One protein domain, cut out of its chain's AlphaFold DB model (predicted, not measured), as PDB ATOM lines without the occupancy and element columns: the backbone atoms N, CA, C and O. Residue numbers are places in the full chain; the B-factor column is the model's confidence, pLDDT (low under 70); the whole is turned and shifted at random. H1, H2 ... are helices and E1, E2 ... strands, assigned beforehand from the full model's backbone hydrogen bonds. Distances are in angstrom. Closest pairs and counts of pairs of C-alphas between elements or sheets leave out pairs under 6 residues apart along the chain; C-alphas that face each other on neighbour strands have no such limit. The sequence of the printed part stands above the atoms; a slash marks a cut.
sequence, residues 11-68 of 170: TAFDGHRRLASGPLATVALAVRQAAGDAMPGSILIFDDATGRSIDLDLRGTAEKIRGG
ATOM      1  N   THR A  11      -2.162  -7.064   3.380       88.25
ATOM      2  CA  THR A  11      -1.724  -7.837   2.219       88.25
ATOM      3  C   THR A  11      -0.256  -8.223   2.356       88.25
ATOM      4  O   THR A  11       0.600  -7.357   2.502       88.25
ATOM      5  N   ALA A  12       0.056  -9.520   2.283       87.19
ATOM      6  CA  ALA A  12       1.428 -10.029   2.327       87.19
ATOM      7  C   ALA A  12       1.990 -10.349   0.940       87.19
ATOM      8  O   ALA A  12       1.315 -10.943   0.089       87.19
ATOM      9  N   PHE A  13       3.267 -10.031   0.761       84.44
ATOM     10  CA  PHE A  13       4.056 -10.290  -0.433       84.44
ATOM     11  C   PHE A  13       5.350 -11.024  -0.082       84.44
ATOM     12  O   PHE A  13       6.025 -10.690   0.888       84.44
ATOM     13  N   ASP A  14       5.707 -11.986  -0.924       80.44
ATOM     14  CA  ASP A  14       7.020 -12.627  -0.960       80.44
ATOM     15  C   ASP A  14       7.728 -12.182  -2.243       80.44
ATOM     16  O   ASP A  14       7.362 -12.584  -3.357       80.44
ATOM     17  N   GLY A  15       8.662 -11.240  -2.099       78.50
ATOM     18  CA  GLY A  15       9.316 -10.559  -3.215       78.50
ATOM     19  C   GLY A  15       8.313  -9.882  -4.158       78.50
ATOM     20  O   GLY A  15       7.850  -8.771  -3.904       78.50
ATOM     21  N   HIS A  16       7.984 -10.553  -5.264       78.31
ATOM     22  CA  HIS A  16       7.064 -10.060  -6.299       78.31
ATOM     23  C   HIS A  16       5.704 -10.774  -6.323       78.31
ATOM     24  O   HIS A  16       4.831 -10.400  -7.106       78.31
ATOM     25  N   ARG A  17       5.503 -11.808  -5.496       81.88
ATOM     26  CA  ARG A  17       4.277 -12.613  -5.472       81.88
ATOM     27  C   ARG A  17       3.412 -12.228  -4.275       81.88
ATOM     28  O   ARG A  17       3.877 -12.240  -3.141       81.88
ATOM     29  N   ARG A  18       2.127 -11.945  -4.515       85.50
ATOM     30  CA  ARG A  18       1.135 -11.784  -3.437       85.50
ATOM     31  C   ARG A  18       0.809 -13.151  -2.836       85.50
ATOM     32  O   ARG A  18       0.432 -14.058  -3.578       85.50
ATOM     33  N   LEU A  19       0.934 -13.282  -1.519       83.50
ATOM     34  CA  LEU A  19       0.627 -14.515  -0.791       83.50
ATOM     35  C   LEU A  19      -0.837 -14.554  -0.350       83.50
ATOM     36  O   LEU A  19      -1.557 -15.489  -0.684       83.50
ATOM     37  N   ALA A  20      -1.280 -13.527   0.375       85.94
ATOM     38  CA  ALA A  20      -2.633 -13.432   0.914       85.94
ATOM     39  C   ALA A  20      -3.013 -11.973   1.192       85.94
ATOM     40  O   ALA A  20      -2.138 -11.131   1.390       85.94
ATOM     41  N   SER A  21      -4.315 -11.698   1.230       84.50
ATOM     42  CA  SER A  21      -4.901 -10.412   1.624       84.50
ATOM     43  C   SER A  21      -6.070 -10.661   2.572       84.50
ATOM     44  O   SER A  21      -6.900 -11.527   2.289       84.50
ATOM     45  N   GLY A  22      -6.146  -9.933   3.681       86.25
ATOM     46  CA  GLY A  22      -7.221 -10.058   4.662       86.25
ATOM     47  C   GLY A  22      -6.769  -9.762   6.093       86.25
ATOM     48  O   GLY A  22      -5.769  -9.077   6.302       86.25
ATOM     49  N   PRO A  23      -7.486 -10.272   7.105       83.12
ATOM     50  CA  PRO A  23      -7.123 -10.067   8.502       83.12
ATOM     51  C   PRO A  23      -5.721 -10.601   8.808       83.12
ATOM     52  O   PRO A  23      -5.313 -11.644   8.287       83.12
ATOM     53  N   LEU A  24      -5.010  -9.934   9.720       79.00
ATOM     54  CA  LEU A  24      -3.622 -10.263  10.066       79.00
ATOM     55  C   LEU A  24      -3.431 -11.745  10.441       79.00
ATOM     56  O   LEU A  24      -2.429 -12.348  10.070       79.00
ATOM     57  N   ALA A  25      -4.404 -12.346  11.132       76.25
ATOM     58  CA  ALA A  25      -4.367 -13.754  11.526       76.25
ATOM     59  C   ALA A  25      -4.327 -14.708  10.317       76.25
ATOM     60  O   ALA A  25      -3.507 -15.625  10.276       76.25
ATOM     61  N   THR A  26      -5.167 -14.466   9.309       80.50
ATOM     62  CA  THR A  26      -5.212 -15.257   8.071       80.50
ATOM     63  C   THR A  26      -3.924 -15.092   7.273       80.50
ATOM     64  O   THR A  26      -3.358 -16.067   6.780       80.50
ATOM     65  N   VAL A  27      -3.421 -13.859   7.199       83.25
ATOM     66  CA  VAL A  27      -2.180 -13.534   6.492       83.25
ATOM     67  C   VAL A  27      -0.977 -14.201   7.160       83.25
ATOM     68  O   VAL A  27      -0.166 -14.808   6.469       83.25
ATOM     69  N   ALA A  28      -0.886 -14.185   8.492       77.31
ATOM     70  CA  ALA A  28       0.194 -14.837   9.233       77.31
ATOM     71  C   ALA A  28       0.236 -16.359   9.004       77.31
ATOM     72  O   ALA A  28       1.317 -16.941   8.892       77.31
ATOM     73  N   LEU A  29      -0.927 -17.010   8.893       79.31
ATOM     74  CA  LEU A  29      -1.010 -18.437   8.573       79.31
ATOM     75  C   LEU A  29      -0.569 -18.728   7.137       79.31
ATOM     76  O   LEU A  29       0.221 -19.647   6.923       79.31
ATOM     77  N   ALA A  30      -1.030 -17.932   6.171       81.25
ATOM     78  CA  ALA A  30      -0.646 -18.080   4.768       81.25
ATOM     79  C   ALA A  30       0.862 -17.868   4.566       81.25
ATOM     80  O   ALA A  30       1.517 -18.639   3.871       81.25
ATOM     81  N   VAL A  31       1.427 -16.864   5.240       76.88
ATOM     82  CA  VAL A  31       2.865 -16.584   5.264       76.88
ATOM     83  C   VAL A  31       3.648 -17.768   5.826       76.88
ATOM     84  O   VAL A  31       4.644 -18.180   5.239       76.88
ATOM     85  N   ARG A  32       3.173 -18.379   6.916       72.50
ATOM     86  CA  ARG A  32       3.808 -19.563   7.502       72.50
ATOM     87  C   ARG A  32       3.742 -20.786   6.585       72.50
ATOM     88  O   ARG A  32       4.714 -21.528   6.513       72.50
ATOM     89  N   GLN A  33       2.619 -21.006   5.903       75.94
ATOM     90  CA  GLN A  33       2.494 -22.094   4.927       75.94
ATOM     91  C   GLN A  33       3.418 -21.881   3.724       75.94
ATOM     92  O   GLN A  33       4.056 -22.825   3.270       75.94
ATOM     93  N   ALA A  34       3.529 -20.641   3.243       71.38
ATOM     94  CA  ALA A  34       4.429 -20.285   2.151       71.38
ATOM     95  C   ALA A  34       5.912 -20.419   2.540       71.38
ATOM     96  O   ALA A  34       6.721 -20.838   1.718       71.38
ATOM     97  N   ALA A  35       6.257 -20.117   3.795       69.50
ATOM     98  CA  ALA A  35       7.621 -20.195   4.318       69.50
ATOM     99  C   ALA A  35       8.092 -21.620   4.692       69.50
ATOM    100  O   ALA A  35       9.230 -21.764   5.117       69.50
ATOM    101  N   GLY A  36       7.249 -22.657   4.562       68.06
ATOM    102  CA  GLY A  36       7.495 -24.022   5.064       68.06
ATOM    103  C   GLY A  36       8.893 -24.605   4.787       68.06
ATOM    104  O   GLY A  36       9.669 -24.776   5.722       68.06
ATOM    105  N   ASP A  37       9.209 -24.910   3.524       56.03
ATOM    106  CA  ASP A  37      10.497 -25.508   3.098       56.03
ATOM    107  C   ASP A  37      11.397 -24.533   2.314       56.03
ATOM    108  O   ASP A  37      12.564 -24.816   2.034       56.03
ATOM    109  N   ALA A  38      10.866 -23.371   1.932       54.97
ATOM    110  CA  ALA A  38      11.599 -22.364   1.179       54.97
ATOM    111  C   ALA A  38      12.235 -21.362   2.146       54.97
ATOM    112  O   ALA A  38      11.540 -20.719   2.928       54.97
ATOM    113  N   MET A  39      13.562 -21.210   2.074       51.19
ATOM    114  CA  MET A  39      14.286 -20.198   2.842       51.19
ATOM    115  C   MET A  39      13.664 -18.820   2.555       51.19
ATOM    116  O   MET A  39      13.711 -18.385   1.401       51.19
ATOM    117  N   PRO A  40      13.044 -18.155   3.549       55.84
ATOM    118  CA  PRO A  40      12.180 -17.023   3.269       55.84
ATOM    119  C   PRO A  40      13.027 -15.844   2.793       55.84
ATOM    120  O   PRO A  40      13.843 -15.293   3.538       55.84
ATOM    121  N   GLY A  41      12.816 -15.453   1.535       58.19
ATOM    122  CA  GLY A  41      13.025 -14.070   1.134       58.19
ATOM    123  C   GLY A  41      12.154 -13.195   2.033       58.19
ATOM    124  O   GLY A  41      11.067 -13.602   2.429       58.19
ATOM    125  N   SER A  42      12.663 -12.039   2.444       68.75
ATOM    126  CA  SER A  42      11.953 -11.077   3.298       68.75
ATOM    127  C   SER A  42      10.475 -10.935   2.902       68.75
ATOM    128  O   SER A  42      10.184 -10.522   1.773       68.75
ATOM    129  N   ILE A  43       9.557 -11.278   3.810       75.31
ATOM    130  CA  ILE A  43       8.113 -11.177   3.573       75.31
ATOM    131  C   ILE A  43       7.633  -9.805   4.038       75.31
ATOM    132  O   ILE A  43       7.748  -9.451   5.212       75.31
ATOM    133  N   LEU A  44       7.056  -9.050   3.104       81.69
ATOM    134  CA  LEU A  44       6.551  -7.702   3.341       81.69
ATOM    135  C   LEU A  44       5.033  -7.733   3.504       81.69
ATOM    136  O   LEU A  44       4.327  -8.269   2.650       81.69
ATOM    137  N   ILE A  45       4.515  -7.117   4.560       84.12
ATOM    138  CA  ILE A  45       3.077  -6.936   4.768       84.12
ATOM    139  C   ILE A  45       2.723  -5.466   4.590       84.12
ATOM    140  O   ILE A  45       3.403  -4.592   5.111       84.12
ATOM    141  N   PHE A  46       1.639  -5.177   3.887       84.12
ATOM    142  CA  PHE A  46       1.069  -3.841   3.784       84.12
ATOM    143  C   PHE A  46      -0.244  -3.772   4.546       84.12
ATOM    144  O   PHE A  46      -1.032  -4.711   4.506       84.12
ATOM    145  N   ASP A  47      -0.463  -2.664   5.239       84.31
ATOM    146  CA  ASP A  47      -1.768  -2.271   5.764       84.31
ATOM    147  C   ASP A  47      -2.563  -1.597   4.636       84.31
ATOM    148  O   ASP A  47      -2.118  -0.582   4.101       84.31
ATOM    149  N   ASP A  48      -3.716  -2.155   4.265       81.50
ATOM    150  CA  ASP A  48      -4.543  -1.643   3.165       81.50
ATOM    151  C   ASP A  48      -5.254  -0.328   3.534       81.50
ATOM    152  O   ASP A  48      -5.596   0.461   2.653       81.50
ATOM    153  N   ALA A  49      -5.448  -0.053   4.829       78.38
ATOM    154  CA  ALA A  49      -6.077   1.174   5.309       78.38
ATOM    155  C   ALA A  49      -5.086   2.343   5.378       78.38
ATOM    156  O   ALA A  49      -5.451   3.485   5.100       78.38
ATOM    157  N   THR A  50      -3.830   2.083   5.757       77.62
ATOM    158  CA  THR A  50      -2.813   3.142   5.909       77.62
ATOM    159  C   THR A  50      -1.738   3.156   4.824       77.62
ATOM    160  O   THR A  50      -0.944   4.096   4.769       77.62
ATOM    161  N   GLY A  51      -1.674   2.129   3.974       79.88
ATOM    162  CA  GLY A  51      -0.645   1.951   2.946       79.88
ATOM    163  C   GLY A  51       0.760   1.715   3.509       79.88
ATOM    164  O   GLY A  51       1.752   1.832   2.788       79.88
ATOM    165  N   ARG A  52       0.888   1.439   4.812       79.19
ATOM    166  CA  ARG A  52       2.186   1.300   5.479       79.19
ATOM    167  C   ARG A  52       2.740  -0.105   5.298       79.19
ATOM    168  O   ARG A  52       2.052  -1.083   5.571       79.19
ATOM    169  N   SER A  53       4.012  -0.189   4.911       80.31
ATOM    170  CA  SER A  53       4.762  -1.444   4.871       80.31
ATOM    171  C   SER A  53       5.284  -1.822   6.259       80.31
ATOM    172  O   SER A  53       5.975  -1.037   6.918       80.31
ATOM    173  N   ILE A  54       4.990  -3.044   6.668       76.31
ATOM    174  CA  ILE A  54       5.467  -3.737   7.856       76.31
ATOM    175  C   ILE A  54       6.349  -4.880   7.357       76.31
ATOM    176  O   ILE A  54       5.875  -5.783   6.670       76.31
ATOM    177  N   ASP A  55       7.632  -4.837   7.694       70.44
ATOM    178  CA  ASP A  55       8.542  -5.945   7.419       70.44
ATOM    179  C   ASP A  55       8.425  -6.960   8.560       70.44
ATOM    180  O   ASP A  55       8.592  -6.606   9.732       70.44
ATOM    181  N   LEU A  56       8.059  -8.199   8.234       64.62
ATOM    182  CA  LEU A  56       8.029  -9.285   9.205       64.62
ATOM    183  C   LEU A  56       9.296 -10.115   9.046       64.62
ATOM    184  O   LEU A  56       9.417 -10.911   8.116       64.62
ATOM    185  N   ASP A  57      10.218  -9.970   9.995       61.59
ATOM    186  CA  ASP A  57      11.384 -10.843  10.048       61.59
ATOM    187  C   ASP A  57      10.972 -12.227  10.580       61.59
ATOM    188  O   ASP A  57      10.806 -12.456  11.783       61.59
ATOM    189  N   LEU A  58      10.771 -13.166   9.653       60.72
ATOM    190  CA  LEU A  58      10.391 -14.554   9.938       60.72
ATOM    191  C   LEU A  58      11.578 -15.421  10.376       60.72
ATOM    192  O   LEU A  58      11.431 -16.631  10.521       60.72
ATOM    193  N   ARG A  59      12.748 -14.823  10.645       54.28
ATOM    194  CA  ARG A  59      13.874 -15.510  11.300       54.28
ATOM    195  C   ARG A  59      13.563 -15.940  12.743       54.28
ATOM    196  O   ARG A  59      14.376 -16.626  13.356       54.28
ATOM    197  N   GLY A  60      12.411 -15.547  13.298       48.47
ATOM    198  CA  GLY A  60      11.911 -15.991  14.601       48.47
ATOM    199  C   GLY A  60      11.070 -17.277  14.545       48.47
ATOM    200  O   GLY A  60      10.287 -17.493  13.625       48.47
ATOM    201  N   THR A  61      11.192 -18.117  15.575       46.94
ATOM    202  CA  THR A  61      10.448 -19.375  15.756       46.94
ATOM    203  C   THR A  61       8.925 -19.174  15.740       46.94
ATOM    204  O   THR A  61       8.402 -18.199  16.286       46.94
ATOM    205  N   ALA A  62       8.199 -20.140  15.160       49.31
ATOM    206  CA  ALA A  62       6.748 -20.114  14.910       49.31
ATOM    207  C   ALA A  62       5.859 -19.786  16.133       49.31
ATOM    208  O   ALA A  62       4.721 -19.340  15.979       49.31
ATOM    209  N   GLU A  63       6.372 -19.974  17.347       43.62
ATOM    210  CA  GLU A  63       5.692 -19.663  18.609       43.62
ATOM    211  C   GLU A  63       5.518 -18.154  18.839       43.62
ATOM    212  O   GLU A  63       4.505 -17.721  19.388       43.62
ATOM    213  N   LYS A  64       6.438 -17.325  18.330       47.22
ATOM    214  CA  LYS A  64       6.391 -15.861  18.493       47.22
ATOM    215  C   LYS A  64       5.282 -15.208  17.659       47.22
ATOM    216  O   LYS A  64       4.749 -14.171  18.044       47.22
ATOM    217  N   ILE A  65       4.900 -15.859  16.557       53.03
ATOM    218  CA  ILE A  65       3.825 -15.435  15.646       53.03
ATOM    219  C   ILE A  65       2.445 -15.716  16.266       53.03
ATOM    220  O   ILE A  65       1.534 -14.903  16.140       53.03
ATOM    221  N   ARG A  66       2.289 -16.845  16.975       46.34
ATOM    222  CA  ARG A  66       1.008 -17.267  17.573       46.34
ATOM    223  C   ARG A  66       0.658 -16.499  18.850       46.34
ATOM    224  O   ARG A  66      -0.516 -16.312  19.138       46.34
ATOM    225  N   GLY A  67       1.664 -16.027  19.587       46.62
ATOM    226  CA  GLY A  67       1.481 -15.299  20.846       46.62
ATOM    227  C   GLY A  67       1.094 -13.822  20.707       46.62
ATOM    228  O   GLY A  67       1.178 -13.098  21.692       46.62
ATOM    229  N   GLY A  68       0.770 -13.326  19.504       44.56
ATOM    230  CA  GLY A  68       0.412 -11.914  19.280       44.56
ATOM    231  C   GLY A  68       1.554 -10.917  19.525       44.56
ATOM    232  O   GLY A  68       1.396  -9.720  19.309       44.56
TER     233      GLY A  68
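AT A GLANCE: This is residues 11 to 68 of the 170 residues of an uncharacterized protein of Burkholderia cenocepacia PC184 (UniProt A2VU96). A small, strongly twisted sheet made of two hairpins side by side, E1 with E2 and E3 with E4, has one helix, H1, packed over the E2 and E1 half of one face and running along the strands; the other face is bare of named helices. A short helix, H2, comes at the far end of the printed part, off the sheet and close to H1. The printed part has 58 residues, with two named helices and four named strands in the order E1, E2, H1, E3, E4, H2. The sheet's order is E2, E1, E3, E4, all antiparallel, and the class is mixed, helices and strands. The whole is compact, with a radius of gyration of the C-alphas of 10.7 A and spans of 29 by 26 by 16 A.

HOW THE PARTS SIT: E1, residues 11 to 14, and E2, residues 17 to 22, form an antiparallel hairpin at 158 degrees; N 12 and O 20 are 2.9 A apart, within hydrogen-bond range. H1, residues 24 to 34, is on the sheet at a height over the sheet of 7.9 A. It lies over E2 and E1, and on the local plane its line and that of E1 stand at 18 degrees, along the strands. The closest C-alphas of E2 and H1 are those of Ala 20 and Val 27, 5.6 A apart. E3, residues 43 to 47, is the antiparallel neighbour of E1 at 162 degrees, with N 13 and O 44 within hydrogen-bond range at 2.8 A. E2, H1 and E3 make a split strand-helix-strand unit, two strands running the same way with E1 between them in the sheet, and its crossover is right-handed. E4, residues 53 to 56, forms a hairpin with E3, antiparallel at 141 degrees; N 54 and O 45 are within hydrogen-bond range at 2.7 A. E2 and E4 are the edge strands. H2, residues 63 to 66, is not on the sheet; it is close to H1 but not clearly touching, the closest C-alphas being those of Ala 28 and Ile 65, 7.4 A apart. In H1 every O i to N i+4 pair is within hydrogen-bond range, and H2 is too short for such a pair.

IN THESE COORDINATES: E1 begins at C-alpha 11, (-1.724, -7.837, 2.219), and is 10.5 A long from first to last C-alpha; E2 measures 15.5 A. H1 begins at C-alpha 24, (-3.622, -10.263, 10.066), and measures 15.1 A. E3 measures 13.5 A, E4 9.5 A and H2 5.4 A, ending at C-alpha 66, (1.008, -17.267, 17.573).

THE WHOLE: The two C-alphas farthest apart are those of Asp 37 and Thr 50, at 31.7 A. The printed part has no cut, and no link is long. The mean pLDDT of the printed part is 71.1, and residues 35 to 42 and 56 to 68 are under 70.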